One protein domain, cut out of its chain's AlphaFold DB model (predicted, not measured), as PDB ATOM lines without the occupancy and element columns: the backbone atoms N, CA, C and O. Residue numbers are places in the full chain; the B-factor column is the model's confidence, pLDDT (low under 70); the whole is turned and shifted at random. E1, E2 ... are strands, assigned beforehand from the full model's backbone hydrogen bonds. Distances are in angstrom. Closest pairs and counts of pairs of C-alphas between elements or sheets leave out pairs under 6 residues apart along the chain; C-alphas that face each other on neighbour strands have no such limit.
ATOM      1  N   SER A  49     140.584 165.984 185.590       88.94
ATOM      2  CA  SER A  49     142.030 165.864 185.649       88.94
ATOM      3  C   SER A  49     142.667 167.214 185.950       88.94
ATOM      4  O   SER A  49     142.206 168.256 185.473       88.94
ATOM      5  N   LEU A  50     143.737 167.194 186.741       91.94
ATOM      6  CA  LEU A  50     144.612 168.333 186.978       91.94
ATOM      7  C   LEU A  50     146.060 167.892 186.780       91.94
ATOM      8  O   LEU A  50     146.555 167.000 187.472       91.94
ATOM      9  N   VAL A  51     146.735 168.561 185.851       92.50
ATOM     10  CA  VAL A  51     148.130 168.320 185.490       92.50
ATOM     11  C   VAL A  51     148.884 169.640 185.641       92.50
ATOM     12  O   VAL A  51     148.542 170.632 184.996       92.50
ATOM     13  N   LEU A  52     149.894 169.672 186.510       92.12
ATOM     14  CA  LEU A  52     150.717 170.849 186.796       92.12
ATOM     15  C   LEU A  52     152.201 170.500 186.716       92.12
ATOM     16  O   LEU A  52     152.626 169.406 187.092       92.12
ATOM     17  N   GLY A  53     152.996 171.458 186.238       87.38
ATOM     18  CA  GLY A  53     154.432 171.256 186.048       87.38
ATOM     19  C   GLY A  53     154.734 170.175 185.010       87.38
ATOM     20  O   GLY A  53     155.690 169.420 185.175       87.38
ATOM     21  N   ASP A  54     153.901 170.067 183.969       84.31
ATOM     22  CA  ASP A  54     154.178 169.174 182.849       84.31
ATOM     23  C   ASP A  54     155.191 169.812 181.897       84.31
ATOM     24  O   ASP A  54     154.983 170.909 181.378       84.31
ATOM     25  N   ILE A  55     156.311 169.130 181.680       67.31
ATOM     26  CA  ILE A  55     157.404 169.602 180.824       67.31
ATOM     27  C   ILE A  55     157.459 168.713 179.576       67.31
ATOM     28  O   ILE A  55     158.473 168.078 179.275       67.31
ATOM     29  N   THR A  56     156.333 168.633 178.868       58.72
ATOM     30  CA  THR A  56     156.137 167.827 177.650       58.72
ATOM     31  C   THR A  56     155.981 168.691 176.395       58.72
ATOM     32  O   THR A  56     155.254 168.326 175.479       58.72
ATOM     33  N   ILE A  64     160.958 164.378 181.260       54.38
ATOM     34  CA  ILE A  64     161.341 164.812 182.618       54.38
ATOM     35  C   ILE A  64     160.269 164.462 183.668       54.38
ATOM     36  O   ILE A  64     160.623 164.206 184.815       54.38
ATOM     37  N   GLY A  65     158.993 164.347 183.286       76.06
ATOM     38  CA  GLY A  65     157.880 163.973 184.172       76.06
ATOM     39  C   GLY A  65     157.045 165.169 184.632       76.06
ATOM     40  O   GLY A  65     157.436 166.316 184.425       76.06
ATOM     41  N   THR A  66     155.896 164.882 185.237       90.25
ATOM     42  CA  THR A  66     154.903 165.869 185.687       90.25
ATOM     43  C   THR A  66     155.006 166.062 187.195       90.25
ATOM     44  O   THR A  66     155.039 165.072 187.924       90.25
ATOM     45  N   ASP A  67     155.039 167.305 187.679       93.75
ATOM     46  CA  ASP A  67     155.167 167.585 189.117       93.75
ATOM     47  C   ASP A  67     153.924 167.164 189.912       93.75
ATOM     48  O   ASP A  67     154.063 166.558 190.973       93.75
ATOM     49  N   PHE A  68     152.727 167.443 189.395       95.31
ATOM     50  CA  PHE A  68     151.466 166.967 189.958       95.31
ATOM     51  C   PHE A  68     150.533 166.494 188.853       95.31
ATOM     52  O   PHE A  68     150.259 167.226 187.905       95.31
ATOM     53  N   SER A  69     150.044 165.270 188.990       94.88
ATOM     54  CA  SER A  69     149.066 164.679 188.084       94.88
ATOM     55  C   SER A  69     148.058 163.905 188.905       94.88
ATOM     56  O   SER A  69     148.423 162.961 189.617       94.88
ATOM     57  N   ALA A  70     146.793 164.281 188.790       94.06
ATOM     58  CA  ALA A  70     145.709 163.562 189.421       94.06
ATOM     59  C   ALA A  70     144.463 163.557 188.544       94.06
ATOM     60  O   ALA A  70     144.171 164.538 187.860       94.06
ATOM     61  N   ASN A  71     143.721 162.459 188.619       92.69
ATOM     62  CA  ASN A  71     142.371 162.378 188.076       92.69
ATOM     63  C   ASN A  71     141.355 162.475 189.210       92.69
ATOM     64  O   ASN A  71     141.695 162.244 190.371       92.69
ATOM     65  N   ASN A  72     140.102 162.771 188.868       90.44
ATOM     66  CA  ASN A  72     138.984 162.765 189.806       90.44
ATOM     67  C   ASN A  72     139.226 163.669 191.025       90.44
ATOM     68  O   ASN A  72     138.945 163.293 192.162       90.44
ATOM     69  N   LEU A  73     139.791 164.853 190.779       93.38
ATOM     70  CA  LEU A  73     140.089 165.823 191.820       93.38
ATOM     71  C   LEU A  73     138.786 166.408 192.366       93.38
ATOM     72  O   LEU A  73     137.946 166.885 191.602       93.38
ATOM     73  N   SER A  74     138.650 166.451 193.685       94.81
ATOM     74  CA  SER A  74     137.557 167.129 194.360       94.81
ATOM     75  C   SER A  74     138.012 167.825 195.638       94.81
ATOM     76  O   SER A  74     138.861 167.334 196.380       94.81
ATOM     77  N   LEU A  75     137.424 168.990 195.882       96.50
ATOM     78  CA  LEU A  75     137.456 169.701 197.147       96.50
ATOM     79  C   LEU A  75     136.041 169.674 197.717       96.50
ATOM     80  O   LEU A  75     135.132 170.274 197.139       96.50
ATOM     81  N   GLY A  76     135.880 168.993 198.849       95.12
ATOM     82  CA  GLY A  76     134.580 168.712 199.443       95.12
ATOM     83  C   GLY A  76     134.001 167.386 198.951       95.12
ATOM     84  O   GLY A  76     134.588 166.681 198.131       95.12
ATOM     85  N   TYR A  77     132.855 167.008 199.507       93.94
ATOM     86  CA  TYR A  77     132.149 165.784 199.140       93.94
ATOM     87  C   TYR A  77     130.660 165.894 199.481       93.94
ATOM     88  O   TYR A  77     130.202 166.875 200.067       93.94
ATOM     89  N   ILE A  78     129.895 164.884 199.098       92.31
ATOM     90  CA  ILE A  78     128.495 164.699 199.450       92.31
ATOM     91  C   ILE A  78     128.427 163.598 200.494       92.31
ATOM     92  O   ILE A  78     128.850 162.465 200.259       92.31
ATOM     93  N   ASP A  79     127.861 163.930 201.644       91.25
ATOM     94  CA  ASP A  79     127.463 162.931 202.618       91.25
ATOM     95  C   ASP A  79     126.175 162.255 202.130       91.25
ATOM     96  O   ASP A  79     125.099 162.857 202.156       91.25
ATOM     97  N   THR A  80     126.278 161.007 201.661       88.69
ATOM     98  CA  THR A  80     125.139 160.249 201.114       88.69
ATOM     99  C   THR A  80     124.137 159.828 202.187       88.69
ATOM    100  O   THR A  80     122.962 159.626 201.878       88.69
ATOM    101  N   ALA A  81     124.543 159.769 203.461       90.56
ATOM    102  CA  ALA A  81     123.633 159.450 204.557       90.56
ATOM    103  C   ALA A  81     122.655 160.603 204.827       90.56
ATOM    104  O   ALA A  81     121.487 160.372 205.147       90.56
ATOM    105  N   THR A  82     123.122 161.845 204.681       92.19
ATOM    106  CA  THR A  82     122.314 163.052 204.915       92.19
ATOM    107  C   THR A  82     121.861 163.747 203.631       92.19
ATOM    108  O   THR A  82     120.986 164.608 203.687       92.19
ATOM    109  N   ASN A  83     122.404 163.358 202.474       89.12
ATOM    110  CA  ASN A  83     122.245 164.038 201.186       89.12
ATOM    111  C   ASN A  83     122.616 165.525 201.253       89.12
ATOM    112  O   ASN A  83     121.933 166.379 200.683       89.12
ATOM    113  N   THR A  84     123.700 165.844 201.963       92.44
ATOM    114  CA  THR A  84     124.190 167.219 202.104       92.44
ATOM    115  C   THR A  84     125.604 167.378 201.569       92.44
ATOM    116  O   THR A  84     126.386 166.430 201.509       92.44
ATOM    117  N   ILE A  85     125.920 168.600 201.145       93.12
ATOM    118  CA  ILE A  85     127.264 168.971 200.709       93.12
ATOM    119  C   ILE A  85     128.098 169.271 201.950       93.12
ATOM    120  O   ILE A  85     127.735 170.135 202.750       93.12
ATOM    121  N   VAL A  86     129.241 168.603 202.060       96.69
ATOM    122  CA  VAL A  86     130.296 168.919 203.018       96.69
ATOM    123  C   VAL A  86     131.395 169.676 202.262       96.69
ATOM    124  O   VAL A  86     132.119 169.068 201.467       96.69
ATOM    125  N   PRO A  87     131.499 171.005 202.434       97.12
ATOM    126  CA  PRO A  87     132.422 171.818 201.655       97.12
ATOM    127  C   PRO A  87     133.871 171.666 202.124       97.12
ATOM    128  O   PRO A  87     134.155 171.250 203.247       97.12
ATOM    129  N   PHE A  88     134.791 172.075 201.257       98.44
ATOM    130  CA  PHE A  88     136.155 172.413 201.632       98.44
ATOM    131  C   PHE A  88     136.212 173.898 201.999       98.44
ATOM    132  O   PHE A  88     135.743 174.749 201.238       98.44
ATOM    133  N   GLU A  89     136.747 174.213 203.171       98.38
ATOM    134  CA  GLU A  89     136.668 175.538 203.772       98.38
ATOM    135  C   GLU A  89     138.046 176.200 203.845       98.38
ATOM    136  O   GLU A  89     139.027 175.591 204.275       98.38
ATOM    137  N   GLY A 117     138.911 170.445 205.321       97.75
ATOM    138  CA  GLY A 117     138.021 169.733 204.414       97.75
ATOM    139  C   GLY A 117     138.647 168.474 203.853       97.75
ATOM    140  O   GLY A 117     139.771 168.114 204.187       97.75
ATOM    141  N   ARG A 118     137.908 167.805 202.973       97.50
ATOM    142  CA  ARG A 118     138.370 166.587 202.315       97.50
ATOM    143  C   ARG A 118     138.834 166.893 200.896       97.50
ATOM    144  O   ARG A 118     138.040 167.342 200.070       97.50
ATOM    145  N   LEU A 119     140.115 166.660 200.641       97.69
ATOM    146  CA  LEU A 119     140.699 166.619 199.306       97.69
ATOM    147  C   LEU A 119     140.556 165.191 198.783       97.69
ATOM    148  O   LEU A 119     140.939 164.251 199.474       97.69
ATOM    149  N   GLN A 120     140.022 165.024 197.580       96.00
ATOM    150  CA  GLN A 120     139.892 163.714 196.946       96.00
ATOM    151  C   GLN A 120     140.568 163.725 195.586       96.00
ATOM    152  O   GLN A 120     140.458 164.720 194.876       96.00
ATOM    153  N   ALA A 121     141.294 162.665 195.247       95.44
ATOM    154  CA  ALA A 121     142.012 162.558 193.983       95.44
ATOM    155  C   ALA A 121     142.587 161.149 193.780       95.44
ATOM    156  O   ALA A 121     143.065 160.527 194.724       95.44
ATOM    157  N   ASP A 122     142.658 160.702 192.528       94.69
ATOM    158  CA  ASP A 122     143.497 159.576 192.117       94.69
ATOM    159  C   ASP A 122     144.869 160.130 191.685       94.69
ATOM    160  O   ASP A 122     145.083 160.490 190.520       94.69
ATOM    161  N   ILE A 123     145.785 160.278 192.647       96.69
ATOM    162  CA  ILE A 123     147.100 160.902 192.434       96.69
ATOM    163  C   ILE A 123     148.060 159.913 191.761       96.69
ATOM    164  O   ILE A 123     148.296 158.815 192.252       96.69
ATOM    165  N   THR A 124     148.669 160.337 190.653       94.69
ATOM    166  CA  THR A 124     149.606 159.521 189.852       94.69
ATOM    167  C   THR A 124     151.035 160.066 189.848       94.69
ATOM    168  O   THR A 124     151.975 159.311 189.617       94.69
ATOM    169  N   SER A 125     151.212 161.358 190.130       95.50
ATOM    170  CA  SER A 125     152.505 161.988 190.399       95.50
ATOM    171  C   SER A 125     152.309 163.141 191.377       95.50
ATOM    172  O   SER A 125     151.344 163.897 191.237       95.50
ATOM    173  N   PHE A 126     153.203 163.282 192.355       97.50
ATOM    174  CA  PHE A 126     153.093 164.293 193.402       97.50
ATOM    175  C   PHE A 126     154.444 164.890 193.799       97.50
ATOM    176  O   PHE A 126     155.356 164.186 194.229       97.50
ATOM    177  N   SER A 127     154.556 166.210 193.709       97.06
ATOM    178  CA  SER A 127     155.692 166.986 194.206       97.06
ATOM    179  C   SER A 127     155.191 167.874 195.328       97.06
ATOM    180  O   SER A 127     154.259 168.661 195.141       97.06
ATOM    181  N   GLY A 128     155.751 167.703 196.518       97.44
ATOM    182  CA  GLY A 128     155.117 168.223 197.711       97.44
ATOM    183  C   GLY A 128     155.449 167.467 198.982       97.44
ATOM    184  O   GLY A 128     156.417 166.711 199.074       97.44
ATOM    185  N   ASN A 129     154.575 167.668 199.955       97.12
ATOM    186  CA  ASN A 129     154.573 166.985 201.232       97.12
ATOM    187  C   ASN A 129     153.137 166.566 201.583       97.12
ATOM    188  O   ASN A 129     152.214 167.374 201.474       97.12
ATOM    189  N   ILE A 130     152.961 165.311 202.002       97.75
ATOM    190  CA  ILE A 130     151.702 164.786 202.545       97.75
ATOM    191  C   ILE A 130     151.980 164.379 203.985       97.75
ATOM    192  O   ILE A 130     152.657 163.381 204.239       97.75
ATOM    193  N   ILE A 131     151.469 165.158 204.934       95.50
ATOM    194  CA  ILE A 131     151.654 164.901 206.360       95.50
ATOM    195  C   ILE A 131     150.543 163.955 206.791       95.50
ATOM    196  O   ILE A 131     149.470 164.386 207.202       95.50
ATOM    197  N   MET A 132     150.786 162.659 206.642       95.19
ATOM    198  CA  MET A 132     149.880 161.605 207.091       95.19
ATOM    199  C   MET A 132     150.615 160.596 207.962       95.19
ATOM    200  O   MET A 132     151.843 160.487 207.898       95.19
ATOM    201  N   GLN A 133     149.871 159.838 208.763       97.06
ATOM    202  CA  GLN A 133     150.433 158.783 209.597       97.06
ATOM    203  C   GLN A 133     150.014 157.397 209.117       97.06
ATOM    204  O   GLN A 133     148.892 157.186 208.660       97.06
ATOM    205  N   PHE A 134     150.908 156.433 209.297       97.50
ATOM    206  CA  PHE A 134     150.631 155.015 209.140       97.50
ATOM    207  C   PHE A 134     150.605 154.339 210.502       97.50
ATOM    208  O   PHE A 134     151.530 154.506 211.289       97.50
ATOM    209  N   ASP A 135     149.571 153.545 210.762       96.88
ATOM    210  CA  ASP A 135     149.478 152.670 211.925       96.88
ATOM    211  C   ASP A 135     149.880 151.245 211.524       96.88
ATOM    212  O   ASP A 135     149.154 150.545 210.812       96.88
ATOM    213  N   THR A 136     151.059 150.823 211.975       94.81
ATOM    214  CA  THR A 136     151.568 149.461 211.782       94.81
ATOM    215  C   THR A 136     151.492 148.710 213.108       94.81
ATOM    216  O   THR A 136     152.414 148.760 213.922       94.81
ATOM    217  N   GLY A 137     150.371 148.026 213.346       92.19
ATOM    218  CA  GLY A 137     150.184 147.199 214.544       92.19
ATOM    219  C   GLY A 137     150.210 147.987 215.862       92.19
ATOM    220  O   GLY A 137     150.738 147.493 216.856       92.19
ATOM    221  N   GLY A 138     149.681 149.212 215.869       93.62
ATOM    222  CA  GLY A 138     149.624 150.122 217.016       93.62
ATOM    223  C   GLY A 138     150.749 151.161 217.054       93.62
ATOM    224  O   GLY A 138     150.713 152.069 217.885       93.62
ATOM    225  N   THR A 139     151.748 151.056 216.171       94.69
ATOM    226  CA  THR A 139     152.832 152.043 216.062       94.69
ATOM    227  C   THR A 139     152.528 153.034 214.949       94.69
ATOM    228  O   THR A 139     152.441 152.640 213.786       94.69
ATOM    229  N   LYS A 140     152.401 154.318 215.304       95.94
ATOM    230  CA  LYS A 140     152.158 155.408 214.353       95.94
ATOM    231  C   LYS A 140     153.469 156.021 213.869       95.94
ATOM    232  O   LYS A 140     154.252 156.507 214.685       95.94
ATOM    233  N   THR A 141     153.690 156.040 212.560       95.75
ATOM    234  CA  THR A 141     154.842 156.694 211.917       95.75
ATOM    235  C   THR A 141     154.377 157.704 210.878       95.75
ATOM    236  O   THR A 141     153.307 157.546 210.295       95.75
ATOM    237  N   LEU A 142     155.158 158.763 210.648       96.56
ATOM    238  CA  LEU A 142     154.890 159.691 209.546       96.56
ATOM    239  C   LEU A 142     155.167 159.017 208.199       96.56
ATOM    240  O   LEU A 142     156.120 158.248 208.060       96.56
ATOM    241  N   GLY A 143     154.321 159.326 207.219       96.62
ATOM    242  CA  GLY A 143     154.463 158.872 205.846       96.62
ATOM    243  C   GLY A 143     155.671 159.492 205.143       96.62
ATOM    244  O   GLY A 143     156.069 160.619 205.422       96.62
ATOM    245  N   ASN A 144     156.238 158.743 204.205       97.62
ATOM    246  CA  ASN A 144     157.362 159.147 203.369       97.62
ATOM    247  C   ASN A 144     156.989 158.948 201.902       97.62
ATOM    248  O   ASN A 144     156.537 157.875 201.503       97.62
ATOM    249  N   LEU A 145     157.178 159.984 201.096       97.94
ATOM    250  CA  LEU A 145     156.929 159.940 199.661       97.94
ATOM    251  C   LEU A 145     158.106 159.272 198.936       97.94
ATOM    252  O   LEU A 145     159.268 159.523 199.257       97.94
ATOM    253  N   TYR A 146     157.813 158.434 197.942       98.00
ATOM    254  CA  TYR A 146     158.806 157.689 197.165       98.00
ATOM    255  C   TYR A 146     158.529 157.788 195.662       98.00
ATOM    256  O   TYR A 146     157.382 157.833 195.219       98.00
ATOM    257  N   SER A 147     159.595 157.791 194.857       95.38
ATOM    258  CA  SER A 147     159.497 157.886 193.392       95.38
ATOM    259  C   SER A 147     158.972 156.607 192.743       95.38
ATOM    260  O   SER A 147     158.369 156.682 191.675       95.38
ATOM    261  N   ALA A 148     159.203 155.448 193.365       96.00
ATOM    262  CA  ALA A 148     158.747 154.141 192.900       96.00
ATOM    263  C   ALA A 148     158.858 153.083 194.011       96.00
ATOM    264  O   ALA A 148     159.596 153.257 194.985       96.00
ATOM    265  N   ALA A 149     158.184 151.946 193.821       96.44
ATOM    266  CA  ALA A 149     158.435 150.742 194.608       96.44
ATOM    267  C   ALA A 149     159.897 150.274 194.450       96.44
ATOM    268  O   ALA A 149     160.465 150.313 193.359       96.44
ATOM    269  N   GLY A 150     160.502 149.817 195.542       97.12
ATOM    270  CA  GLY A 150     161.906 149.411 195.641       97.12
ATOM    271  C   GLY A 150     162.873 150.540 196.014       97.12
ATOM    272  O   GLY A 150     164.051 150.268 196.245       97.12
ATOM    273  N   ALA A 151     162.412 151.792 196.097       97.00
ATOM    274  CA  ALA A 151     163.241 152.905 196.544       97.00
ATOM    275  C   ALA A 151     163.611 152.784 198.037       97.00
ATOM    276  O   ALA A 151     162.833 152.287 198.850       97.00
ATOM    277  N   ILE A 152     164.803 153.270 198.389       96.69
ATOM    278  CA  ILE A 152     165.330 153.291 199.768       96.69
ATOM    279  C   ILE A 152     165.535 154.712 200.308       96.69
ATOM    280  O   ILE A 152     165.903 154.892 201.462       96.69
ATOM    281  N   THR A 153     165.298 155.727 199.476       96.44
ATOM    282  CA  THR A 153     165.434 157.140 199.840       96.44
ATOM    283  C   THR A 153     164.128 157.859 199.510       96.44
ATOM    284  O   THR A 153     163.678 157.758 198.363       96.44
ATOM    285  N   PRO A 154     163.516 158.577 200.467       97.06
ATOM    286  CA  PRO A 154     162.334 159.384 200.211       97.06
ATOM    287  C   PRO A 154     162.621 160.517 199.222       97.06
ATOM    288  O   PRO A 154     163.754 160.968 199.060       97.06
ATOM    289  N   THR A 155     161.569 161.007 198.582       95.12
ATOM    290  CA  THR A 155     161.597 162.154 197.675       95.12
ATOM    291  C   THR A 155     160.388 163.036 197.935       95.12
ATOM    292  O   THR A 155     159.309 162.546 198.233       95.12
ATOM    293  N   ASN A 156     160.548 164.341 197.774       94.56
ATOM    294  CA  ASN A 156     159.451 165.310 197.732       94.56
ATOM    295  C   ASN A 156     159.158 165.786 196.299       94.56
ATOM    296  O   ASN A 156     158.421 166.747 196.095       94.56
ATOM    297  N   ASN A 157     159.750 165.126 195.304       93.44
ATOM    298  CA  ASN A 157     159.647 165.463 193.893       93.44
ATOM    299  C   ASN A 157     159.145 164.249 193.103       93.44
ATOM    300  O   ASN A 157     159.798 163.198 193.116       93.44
ATOM    301  N   ARG A 158     158.017 164.422 192.402       93.75
ATOM    302  CA  ARG A 158     157.396 163.443 191.487       93.75
ATOM    303  C   ARG A 158     157.266 162.047 192.099       93.75
ATOM    304  O   ARG A 158     157.632 161.040 191.493       93.75
ATOM    305  N   ALA A 159     156.802 162.002 193.339       96.88
ATOM    306  CA  ALA A 159     156.498 160.773 194.038       96.88
ATOM    307  C   ALA A 159     155.297 160.073 193.393       96.88
ATOM    308  O   ALA A 159     154.353 160.721 192.948       96.88
ATOM    309  N   THR A 160     155.338 158.745 193.376       97.25
ATOM    310  CA  THR A 160     154.240 157.874 192.922       97.25
ATOM    311  C   THR A 160     153.747 156.958 194.041       97.25
ATOM    312  O   THR A 160     152.703 156.325 193.924       97.25
ATOM    313  N   MET A 161     154.488 156.907 195.150       97.94
ATOM    314  CA  MET A 161     154.262 156.008 196.271       97.94
ATOM    315  C   MET A 161     154.328 156.772 197.597       97.94
ATOM    316  O   MET A 161     155.021 157.786 197.711       97.94
ATOM    317  N   LEU A 162     153.666 156.233 198.618       97.81
ATOM    318  CA  LEU A 162     153.662 156.735 199.987       97.81
ATOM    319  C   LEU A 162     153.824 155.565 200.957       97.81
ATOM    320  O   LEU A 162     153.080 154.583 200.896       97.81
ATOM    321  N   GLY A 163     154.843 155.639 201.809       96.56
ATOM    322  CA  GLY A 163     155.263 154.538 202.666       96.56
ATOM    323  C   GLY A 163     155.394 154.903 204.135       96.56
ATOM    324  O   GLY A 163     155.552 156.063 204.500       96.56
ATOM    325  N   SER A 164     155.330 153.884 204.986       95.56
ATOM    326  CA  SER A 164     155.347 153.997 206.447       95.56
ATOM    327  C   SER A 164     156.747 153.967 207.065       95.56
ATOM    328  O   SER A 164     156.881 154.174 208.272       95.56
ATOM    329  N   GLN A 165     157.780 153.705 206.263       94.62
ATOM    330  CA  GLN A 165     159.185 153.653 206.679       94.62
ATOM    331  C   GLN A 165     160.003 154.710 205.924       94.62
ATOM    332  O   GLN A 165     159.621 155.044 204.805       94.62
ATOM    333  N   PRO A 166     161.095 155.242 206.508       94.19
ATOM    334  CA  PRO A 166     161.930 156.267 205.880       94.19
ATOM    335  C   PRO A 166     163.042 155.706 204.980       94.19
ATOM    336  O   PRO A 166     163.608 156.446 204.184       94.19
ATOM    337  N   ASP A 167     163.361 154.415 205.059       95.50
ATOM    338  CA  ASP A 167     164.497 153.779 204.373       95.50
ATOM    339  C   ASP A 167     164.097 152.581 203.490       95.50
ATOM    340  O   ASP A 167     164.949 151.870 202.955       95.50
ATOM    341  N   SER A 168     162.794 152.344 203.310       95.56
ATOM    342  CA  SER A 168     162.291 151.185 202.575       95.56
ATOM    343  C   SER A 168     160.915 151.441 201.967       95.56
ATOM    344  O   SER A 168     159.969 151.771 202.679       95.56
ATOM    345  N   CYS A 169     160.791 151.200 200.659       97.56
ATOM    346  CA  CYS A 169     159.519 151.207 199.946       97.56
ATOM    347  C   CYS A 169     159.253 149.855 199.256       97.56
ATOM    348  O   CYS A 169     159.569 149.657 198.089       97.56
ATOM    349  N   VAL A 170     158.663 148.898 199.964       97.50
ATOM    350  CA  VAL A 170     158.209 147.597 199.451       97.50
ATOM    351  C   VAL A 170     156.706 147.661 199.182       97.50
ATOM    352  O   VAL A 170     155.907 147.884 200.097       97.50
ATOM    353  N   ALA A 171     156.336 147.456 197.916       96.88
ATOM    354  CA  ALA A 171     154.951 147.518 197.457       96.88
ATOM    355  C   ALA A 171     154.035 146.611 198.288       96.88
ATOM    356  O   ALA A 171     154.372 145.459 198.561       96.88
ATOM    357  N   ASP A 172     152.882 147.153 198.676       95.50
ATOM    358  CA  ASP A 172     151.824 146.466 199.421       95.50
ATOM    359  C   ASP A 172     152.244 145.909 200.792       95.50
ATOM    360  O   ASP A 172     151.483 145.167 201.406       95.50
ATOM    361  N   LEU A 173     153.422 146.284 201.301       95.69
ATOM    362  CA  LEU A 173     153.897 145.921 202.637       95.69
ATOM    363  C   LEU A 173     154.062 147.159 203.518       95.69
ATOM    364  O   LEU A 173     153.410 147.281 204.550       95.69
ATOM    365  N   ASN A 174     154.942 148.068 203.109       95.62
ATOM    366  CA  ASN A 174     155.229 149.314 203.820       95.62
ATOM    367  C   ASN A 174     155.187 150.530 202.883       95.62
ATOM    368  O   ASN A 174     155.543 151.625 203.302       95.62
ATOM    369  N   CYS A 175     154.772 150.342 201.629       97.19
ATOM    370  CA  CYS A 175     154.707 151.383 200.618       97.19
ATOM    371  C   CYS A 175     153.571 151.106 199.640       97.19
ATOM    372  O   CYS A 175     153.436 149.996 199.122       97.19
ATOM    373  N   PHE A 176     152.764 152.123 199.375       97.88
ATOM    374  CA  PHE A 176     151.517 151.989 198.635       97.88
ATOM    375  C   PHE A 176     151.459 153.057 197.552       97.88
ATOM    376  O   PHE A 176     151.942 154.170 197.751       97.88
ATOM    377  N   SER A 177     150.908 152.700 196.396       97.44
ATOM    378  CA  SER A 177     150.725 153.648 195.298       97.44
ATOM    379  C   SER A 177     149.829 154.804 195.744       97.44
ATOM    380  O   SER A 177     148.878 154.597 196.500       97.44
ATOM    381  N   LEU A 178     150.161 156.026 195.319       97.19
ATOM    382  CA  LEU A 178     149.452 157.239 195.737       97.19
ATOM    383  C   LEU A 178     147.971 157.233 195.332       97.19
ATOM    384  O   LEU A 178     147.144 157.771 196.061       97.19
ATOM    385  N   ASP A 179     147.625 156.559 194.236       94.56
ATOM    386  CA  ASP A 179     146.247 156.385 193.764       94.56
ATOM    387  C   ASP A 179     145.360 155.573 194.727       94.56
ATOM    388  O   ASP A 179     144.136 155.618 194.622       94.56
ATOM    389  N   LYS A 180     145.949 154.867 195.702       95.75
ATOM    390  CA  LYS A 180     145.203 154.192 196.776       95.75
ATOM    391  C   LYS A 180     144.708 155.151 197.861       95.75
ATOM    392  O   LYS A 180     143.848 154.765 198.650       95.75
ATOM    393  N   PHE A 181     145.241 156.369 197.943       96.69
ATOM    394  CA  PHE A 181     144.851 157.369 198.941       96.69
ATOM    395  C   PHE A 181     143.871 158.366 198.326       96.69
ATOM    396  O   PHE A 181     144.201 159.521 198.070       96.69
ATOM    397  N   GLN A 182     142.656 157.886 198.068       95.38
ATOM    398  CA  GLN A 182     141.643 158.605 197.295       95.38
ATOM    399  C   GLN A 182     141.043 159.807 198.020       95.38
ATOM    400  O   GLN A 182     140.488 160.693 197.378       95.38
ATOM    401  N   SER A 183     141.117 159.829 199.349       96.25
ATOM    402  CA  SER A 183     140.694 160.952 200.179       96.25
ATOM    403  C   SER A 183     141.710 161.275 201.268       96.25
ATOM    404  O   SER A 183     142.288 160.383 201.895       96.25
ATOM    405  N   LEU A 184     141.906 162.572 201.489       97.81
ATOM    406  CA  LEU A 184     142.773 163.152 202.502       97.81
ATOM    407  C   LEU A 184     141.989 164.221 203.266       97.81
ATOM    408  O   LEU A 184     141.439 165.154 202.679       97.81
ATOM    409  N   ASP A 185     141.941 164.078 204.583       97.94
ATOM    410  CA  ASP A 185     141.322 165.014 205.509       97.94
ATOM    411  C   ASP A 185     142.325 166.113 205.842       97.94
ATOM    412  O   ASP A 185     143.177 165.958 206.716       97.94
ATOM    413  N   VAL A 186     142.232 167.220 205.106       98.56
ATOM    414  CA  VAL A 186     143.064 168.401 205.306       98.56
ATOM    415  C   VAL A 186     142.671 169.057 206.622       98.56
ATOM    416  O   VAL A 186     141.571 169.600 206.758       98.56
ATOM    417  N   ALA A 187     143.568 168.955 207.594       97.81
ATOM    418  CA  ALA A 187     143.379 169.364 208.978       97.81
ATOM    419  C   ALA A 187     144.726 169.311 209.718       97.81
ATOM    420  O   ALA A 187     145.685 168.701 209.239       97.81
ATOM    421  N   ASP A 188     144.787 169.925 210.899       95.38
ATOM    422  CA  ASP A 188     145.855 169.658 211.864       95.38
ATOM    423  C   ASP A 188     145.622 168.290 212.538       95.38
ATOM    424  O   ASP A 188     144.534 167.719 212.482       95.38
ATOM    425  N   SER A 189     146.647 167.752 213.186       91.62
ATOM    426  CA  SER A 189     146.682 166.450 213.855       91.62
ATOM    427  C   SER A 189     145.578 166.216 214.896       91.62
ATOM    428  O   SER A 189     145.216 165.066 215.149       91.62
ATOM    429  N   ASP A 190     145.011 167.276 215.476       92.81
ATOM    430  CA  ASP A 190     143.872 167.223 216.401       92.81
ATOM    431  C   ASP A 190     142.499 167.277 215.692       92.81
ATOM    432  O   ASP A 190     141.450 167.185 216.335       92.81
ATOM    433  N   GLY A 191     142.490 167.392 214.361       94.12
ATOM    434  CA  GLY A 191     141.300 167.533 213.526       94.12
ATOM    435  C   GLY A 191     140.762 168.962 213.419       94.12
ATOM    436  O   GLY A 191     139.706 169.171 212.806       94.12
ATOM    437  N   SER A 192     141.439 169.951 214.002       96.44
ATOM    438  CA  SER A 192     141.161 171.366 213.760       96.44
ATOM    439  C   SER A 192     141.641 171.798 212.367       96.44
ATOM    440  O   SER A 192     142.228 171.025 211.610       96.44
ATOM    441  N   SER A 193     141.299 173.015 211.961       97.31
ATOM    442  CA  SER A 193     141.759 173.573 210.689       97.31
ATOM    443  C   SER A 193     143.263 173.853 210.710       97.31
ATOM    444  O   SER A 193     143.782 174.338 211.708       97.31
ATOM    445  N   THR A 194     143.944 173.643 209.585       97.94
ATOM    446  CA  THR A 194     145.389 173.880 209.438       97.94
ATOM    447  C   THR A 194     145.683 175.156 208.647       97.94
ATOM    448  O   THR A 194     145.036 175.414 207.635       97.94
ATOM    449  N   GLY A 195     146.686 175.937 209.051       97.38
ATOM    450  CA  GLY A 195     147.184 177.078 208.269       97.38
ATOM    451  C   GLY A 195     148.250 176.722 207.233       97.38
ATOM    452  O   GLY A 195     148.802 177.608 206.583       97.38
ATOM    453  N   ASP A 196     148.560 175.432 207.087       97.38
ATOM    454  CA  ASP A 196     149.716 174.969 206.318       97.38
ATOM    455  C   ASP A 196     149.328 174.281 205.004       97.38
ATOM    456  O   ASP A 196     150.198 173.788 204.287       97.38
ATOM    457  N   PHE A 197     148.045 174.262 204.634       98.44
ATOM    458  CA  PHE A 197     147.633 173.825 203.302       98.44
ATOM    459  C   PHE A 197     147.930 174.915 202.267       98.44
ATOM    460  O   PHE A 197     147.365 176.011 202.315       98.44
ATOM    461  N   PHE A 198     148.806 174.616 201.310       98.44
ATOM    462  CA  PHE A 198     149.114 175.535 200.218       98.44
ATOM    463  C   PHE A 198     149.627 174.808 198.977       98.44
ATOM    464  O   PHE A 198     150.170 173.704 199.041       98.44
ATOM    465  N   LEU A 199     149.521 175.488 197.842       97.38
ATOM    466  CA  LEU A 199     150.186 175.128 196.593       97.38
ATOM    467  C   LEU A 199     151.081 176.277 196.138       97.38
ATOM    468  O   LEU A 199     150.745 177.450 196.304       97.38
ATOM    469  N   SER A 200     152.247 175.936 195.603       97.94
ATOM    470  CA  SER A 200     153.330 176.877 195.341       97.94
ATOM    471  C   SER A 200     154.081 176.557 194.058       97.94
ATOM    472  O   SER A 200     154.119 175.411 193.609       97.94
ATOM    473  N   PHE A 201     154.666 177.596 193.475       96.56
ATOM    474  CA  PHE A 201     155.485 177.536 192.278       96.56
ATOM    475  C   PHE A 201     156.729 178.385 192.494       96.56
ATOM    476  O   PHE A 201     156.630 179.580 192.775       96.56
ATOM    477  N   GLN A 202     157.905 177.793 192.312       94.50
ATOM    478  CA  GLN A 202     159.172 178.482 192.558       94.50
ATOM    479  C   GLN A 202     160.240 178.118 191.525       94.50
ATOM    480  O   GLN A 202     160.297 177.001 191.009       94.50
ATOM    481  N   LYS A 203     161.101 179.087 191.204       92.94
ATOM    482  CA  LYS A 203     162.231 178.949 190.268       92.94
ATOM    483  C   LYS A 203     163.429 178.241 190.894       92.94
ATOM    484  O   LYS A 203     164.260 177.695 190.167       92.94
ATOM    485  N   GLU A 204     163.490 178.243 192.213       90.94
ATOM    486  CA  GLU A 204     164.529 177.657 193.049       90.94
ATOM    487  C   GLU A 204     163.913 177.158 194.356       90.94
ATOM    488  O   GLU A 204     162.747 177.434 194.642       90.94
ATOM    489  N   THR A 205     164.675 176.400 195.141       93.06
ATOM    490  CA  THR A 205     164.189 175.923 196.436       93.06
ATOM    491  C   THR A 205     163.832 177.108 197.330       93.06
ATOM    492  O   THR A 205     164.677 177.958 197.592       93.06
ATOM    493  N   THR A 206     162.587 177.152 197.801       94.12
ATOM    494  CA  THR A 206     162.056 178.250 198.622       94.12
ATOM    495  C   THR A 206     161.545 177.702 199.946       94.12
ATOM    496  O   THR A 206     160.825 176.704 199.975       94.12
ATOM    497  N   ASN A 207     161.913 178.348 201.051       94.50
ATOM    498  CA  ASN A 207     161.483 177.960 202.391       94.50
ATOM    499  C   ASN A 207     160.259 178.785 202.790       94.50
ATOM    500  O   ASN A 207     160.379 179.935 203.204       94.50
ATOM    501  N   TRP A 208     159.076 178.201 202.645       95.19
ATOM    502  CA  TRP A 208     157.820 178.863 202.975       95.19
ATOM    503  C   TRP A 208     157.559 178.822 204.479       95.19
ATOM    504  O   TRP A 208     157.591 177.748 205.077       95.19
ATOM    505  N   LEU A 209     157.262 179.975 205.085       93.25
ATOM    506  CA  LEU A 209     156.897 180.063 206.502       93.25
ATOM    507  C   LEU A 209     155.603 179.278 206.773       93.25
ATOM    508  O   LEU A 209     154.621 179.434 206.033       93.25
ATOM    509  N   LEU A 210     155.620 178.463 207.826       94.50
ATOM    510  CA  LEU A 210     154.456 177.733 208.331       94.50
ATOM    511  C   LEU A 210     153.755 178.520 209.445       94.50
ATOM    512  O   LEU A 210     154.376 179.321 210.146       94.50
ATOM    513  N   SER A 211     152.458 178.278 209.610       91.50
ATOM    514  CA  SER A 211     151.582 178.947 210.578       91.50
ATOM    515  C   SER A 211     152.012 178.728 212.033       91.50
ATOM    516  O   SER A 211     151.979 179.667 212.827       91.50
ATOM    517  N   GLY A 212     152.502 177.530 212.371       87.06
ATOM    518  CA  GLY A 212     153.063 177.203 213.690       87.06
ATOM    519  C   GLY A 212     154.509 177.672 213.917       87.06
ATOM    520  O   GLY A 212     155.086 177.395 214.970       87.06
ATOM    521  N   GLY A 213     155.110 178.364 212.945       87.69
ATOM    522  CA  GLY A 213     156.539 178.667 212.909       87.69
ATOM    523  C   GLY A 213     157.367 177.581 212.208       87.69
ATOM    524  O   GLY A 213     156.894 176.487 211.911       87.69
ATOM    525  N   GLY A 214     158.629 177.897 211.907       91.44
ATOM    526  CA  GLY A 214     159.472 177.054 211.050       91.44
ATOM    527  C   GLY A 214     159.119 177.182 209.564       91.44
ATOM    528  O   GLY A 214     158.363 178.065 209.163       91.44
ATOM    529  N   THR A 215     159.701 176.328 208.721       94.00
ATOM    530  CA  THR A 215     159.563 176.450 207.262       94.00
ATOM    531  C   THR A 215     159.358 175.111 206.572       94.00
ATOM    532  O   THR A 215     160.029 174.138 206.914       94.00
ATOM    533  N   GLN A 216     158.542 175.098 205.520       95.44
ATOM    534  CA  GLN A 216     158.483 174.010 204.549       95.44
ATOM    535  C   GLN A 216     159.374 174.341 203.351       95.44
ATOM    536  O   GLN A 216     159.127 175.305 202.626       95.44
ATOM    537  N   SER A 217     160.397 173.517 203.125       95.12
ATOM    538  CA  SER A 217     161.249 173.642 201.943       95.12
ATOM    539  C   SER A 217     160.528 173.069 200.724       95.12
ATOM    540  O   SER A 217     160.233 171.871 200.678       95.12
ATOM    541  N   ALA A 218     160.206 173.933 199.766       96.00
ATOM    542  CA  ALA A 218     159.554 173.583 198.515       96.00
ATOM    543  C   ALA A 218     160.581 173.550 197.380       96.00
ATOM    544  O   ALA A 218     161.325 174.510 197.170       96.00
ATOM    545  N   THR A 219     160.637 172.437 196.652       93.19
ATOM    546  CA  THR A 219     161.557 172.235 195.522       93.19
ATOM    547  C   THR A 219     161.193 173.115 194.337       93.19
ATOM    548  O   THR A 219     160.032 173.450 194.153       93.19
ATOM    549  N   LYS A 220     162.157 173.442 193.471       92.00
ATOM    550  CA  LYS A 220     161.877 174.106 192.187       92.00
ATOM    551  C   LYS A 220     160.740 173.405 191.422       92.00
ATOM    552  O   LYS A 220     160.752 172.183 191.320       92.00
ATOM    553  N   GLY A 221     159.850 174.183 190.808       92.31
ATOM    554  CA  GLY A 221     158.680 173.686 190.081       92.31
ATOM    555  C   GLY A 221     157.398 173.883 190.882       92.31
ATOM    556  O   GLY A 221     157.312 174.827 191.671       92.31
ATOM    557  N   PHE A 222     156.408 173.020 190.648       95.50
ATOM    558  CA  PHE A 222     155.205 172.954 191.477       95.50
ATOM    559  C   PHE A 222     155.488 172.202 192.784       95.50
ATOM    560  O   PHE A 222     156.194 171.194 192.799       95.50
ATOM    561  N   PHE A 223     154.893 172.669 193.878       97.56
ATOM    562  CA  PHE A 223     154.935 171.999 195.171       97.56
ATOM    563  C   PHE A 223     153.626 172.212 195.927       97.56
ATOM    564  O   PHE A 223     153.168 173.349 196.063       97.56
ATOM    565  N   MET A 224     153.061 171.138 196.479       98.12
ATOM    566  CA  MET A 224     151.859 171.180 197.315       98.12
ATOM    567  C   MET A 224     152.158 170.683 198.730       98.12
ATOM    568  O   MET A 224     152.734 169.612 198.903       98.12
ATOM    569  N   ASN A 225     151.753 171.438 199.747       98.31
ATOM    570  CA  ASN A 225     151.805 170.997 201.136       98.31
ATOM    571  C   ASN A 225     150.400 170.591 201.582       98.31
ATOM    572  O   ASN A 225     149.472 171.399 201.523       98.31
ATOM    573  N   ILE A 226     150.252 169.343 202.022       98.31
ATOM    574  CA  ILE A 226     148.980 168.770 202.461       98.31
ATOM    575  C   ILE A 226     149.139 168.284 203.904       98.31
ATOM    576  O   ILE A 226     149.551 167.142 204.131       98.31
ATOM    577  N   PRO A 227     148.831 169.130 204.898       97.44
ATOM    578  CA  PRO A 227     148.653 168.675 206.266       97.44
ATOM    579  C   PRO A 227     147.372 167.850 206.358       97.44
ATOM    580  O   PRO A 227     146.326 168.305 205.895       97.44
ATOM    581  N   THR A 228     147.447 166.647 206.924       97.44
ATOM    582  CA  THR A 228     146.271 165.799 207.130       97.44
ATOM    583  C   THR A 228     146.246 165.225 208.536       97.44
ATOM    584  O   THR A 228     147.294 165.005 209.146       97.44
ATOM    585  N   ASN A 229     145.055 164.898 209.030       96.56
ATOM    586  CA  ASN A 229     144.902 164.125 210.264       96.56
ATOM    587  C   ASN A 229     144.676 162.625 210.004       96.56
ATOM    588  O   ASN A 229     144.329 161.880 210.925       96.56
ATOM    589  N   ASN A 230     144.867 162.166 208.761       97.00
ATOM    590  CA  ASN A 230     144.688 160.766 208.412       97.00
ATOM    591  C   ASN A 230     145.709 159.881 209.138       97.00
ATOM    592  O   ASN A 230     146.922 160.096 209.076       97.00
ATOM    593  N   VAL A 231     145.191 158.826 209.764       96.88
ATOM    594  CA  VAL A 231     145.968 157.712 210.308       96.88
ATOM    595  C   VAL A 231     145.512 156.448 209.592       96.88
ATOM    596  O   VAL A 231     144.387 155.996 209.793       96.88
ATOM    597  N   ILE A 232     146.368 155.890 208.738       96.19
ATOM    598  CA  ILE A 232     146.020 154.754 207.883       96.19
ATOM    599  C   ILE A 232     146.602 153.472 208.451       96.19
ATOM    600  O   ILE A 232     147.817 153.325 208.578       96.19
ATOM    601  N   THR A 233     145.733 152.519 208.772       96.00
ATOM    602  CA  THR A 233     146.156 151.182 209.182       96.00
ATOM    603  C   THR A 233     146.810 150.454 208.014       96.00
ATOM    604  O   THR A 233     146.222 150.322 206.942       96.00
ATOM    605  N   VAL A 234     148.017 149.942 208.239       95.81
ATOM    606  CA  VAL A 234     148.720 149.098 207.275       95.81
ATOM    607  C   VAL A 234     148.090 147.706 207.277       95.81
ATOM    608  O   VAL A 234     148.188 146.962 208.253       95.81
TER     609      VAL A 234
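What this domain is: This is residues 49 to 56, 64 to 89 and 117 to 234 of the 263 residues of an uncharacterized protein of Bermanella sp. 47_1433_sub80_T6 (UniProt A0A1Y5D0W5). Two twisted four-stranded sheets face each other as a sandwich with crossed strands, E1 E2 E5 E11 in one and E7 E6 E15 E12, curled like part of a barrel, in the other. A small three-stranded sheet, E8 E9 E10, packs by E8 and E9 on E6, the hairpin of E13 and E14 packs by E14 on E12 and E6, and residues 79 to 84, at the turn between E3 and E4, stick out. The printed part has 152 residues, with no named helix and 15 strands, E1 to E15 in order along the chain; its class is all strand. The first sheet is antiparallel and the second mixed; the whole is compact, with a radius of gyration of the C-alphas of 15.3 A and spans of 44 by 37 by 34 A.

How they stand to each other: E1, residues 49 to 54, is an edge strand, antiparallel to E2, residues 66 to 75, with N 50 and O 70 2.9 A apart. E2 bends by 86 degrees at residue 72 and runs on into E3, residues 77 to 79, which forms a hairpin with E4, residues 84 to 86; N 77 and O 86 are 2.9 A apart. E5, residues 117 to 126, bends by 96 degrees at residue 123. It is antiparallel to E2, with N 74 and O 120 2.8 A apart, and to the edge strand E11, residues 183 to 186, with N 184 and O 119 2.8 A apart. In the other sheet, E6, residues 128 to 136, forms a hairpin with E7, residues 139 to 142, with N 134 and O 141 2.8 A apart. E6 is parallel to E15, residues 221 to 233, at 16 degrees, with N 131 and O 226 2.9 A apart. E15 is antiparallel to the edge strand E12, residues 198 to 202, with N 200 and O 223 2.8 A apart. Between the two sheets, the closest C-alphas of E11 and E15 are those of Val 186 and Thr 228, 4.5 A apart. E8, residues 144 to 146, E9, residues 161 to 163, and E10, residues 175 to 177, form a meander, each strand the antiparallel neighbour of the one before; N 144 and O 163, and N 162 and O 176, are each 2.8 A apart. E13, residues 206 to 209, and E14, residues 215 to 218, form a hairpin, with N 208 and O 216 2.9 A apart.

Where its parts are: E1 begins at C-alpha 49 (142.030, 165.864, 185.649). E2 is 21.2 A long, E5 19.4 A and E6 23.7 A. E15, 32.1 A, bends by 77 degrees at residue 229 and ends at C-alpha 233 (146.156, 151.182, 209.182).

The domain as a whole: The C-alphas farthest apart, Ala 81 and Glu 204, are 46.2 A apart. Residues 57 to 63 and 90 to 116 are not printed; the C-alpha gaps are 7.8 A and 6.0 A. The links E8 to E9, E9 to E10 and E11 to E12 are long. Mean pLDDT of the printed part is 94.4; residues 55, 56 and 64 are under 70.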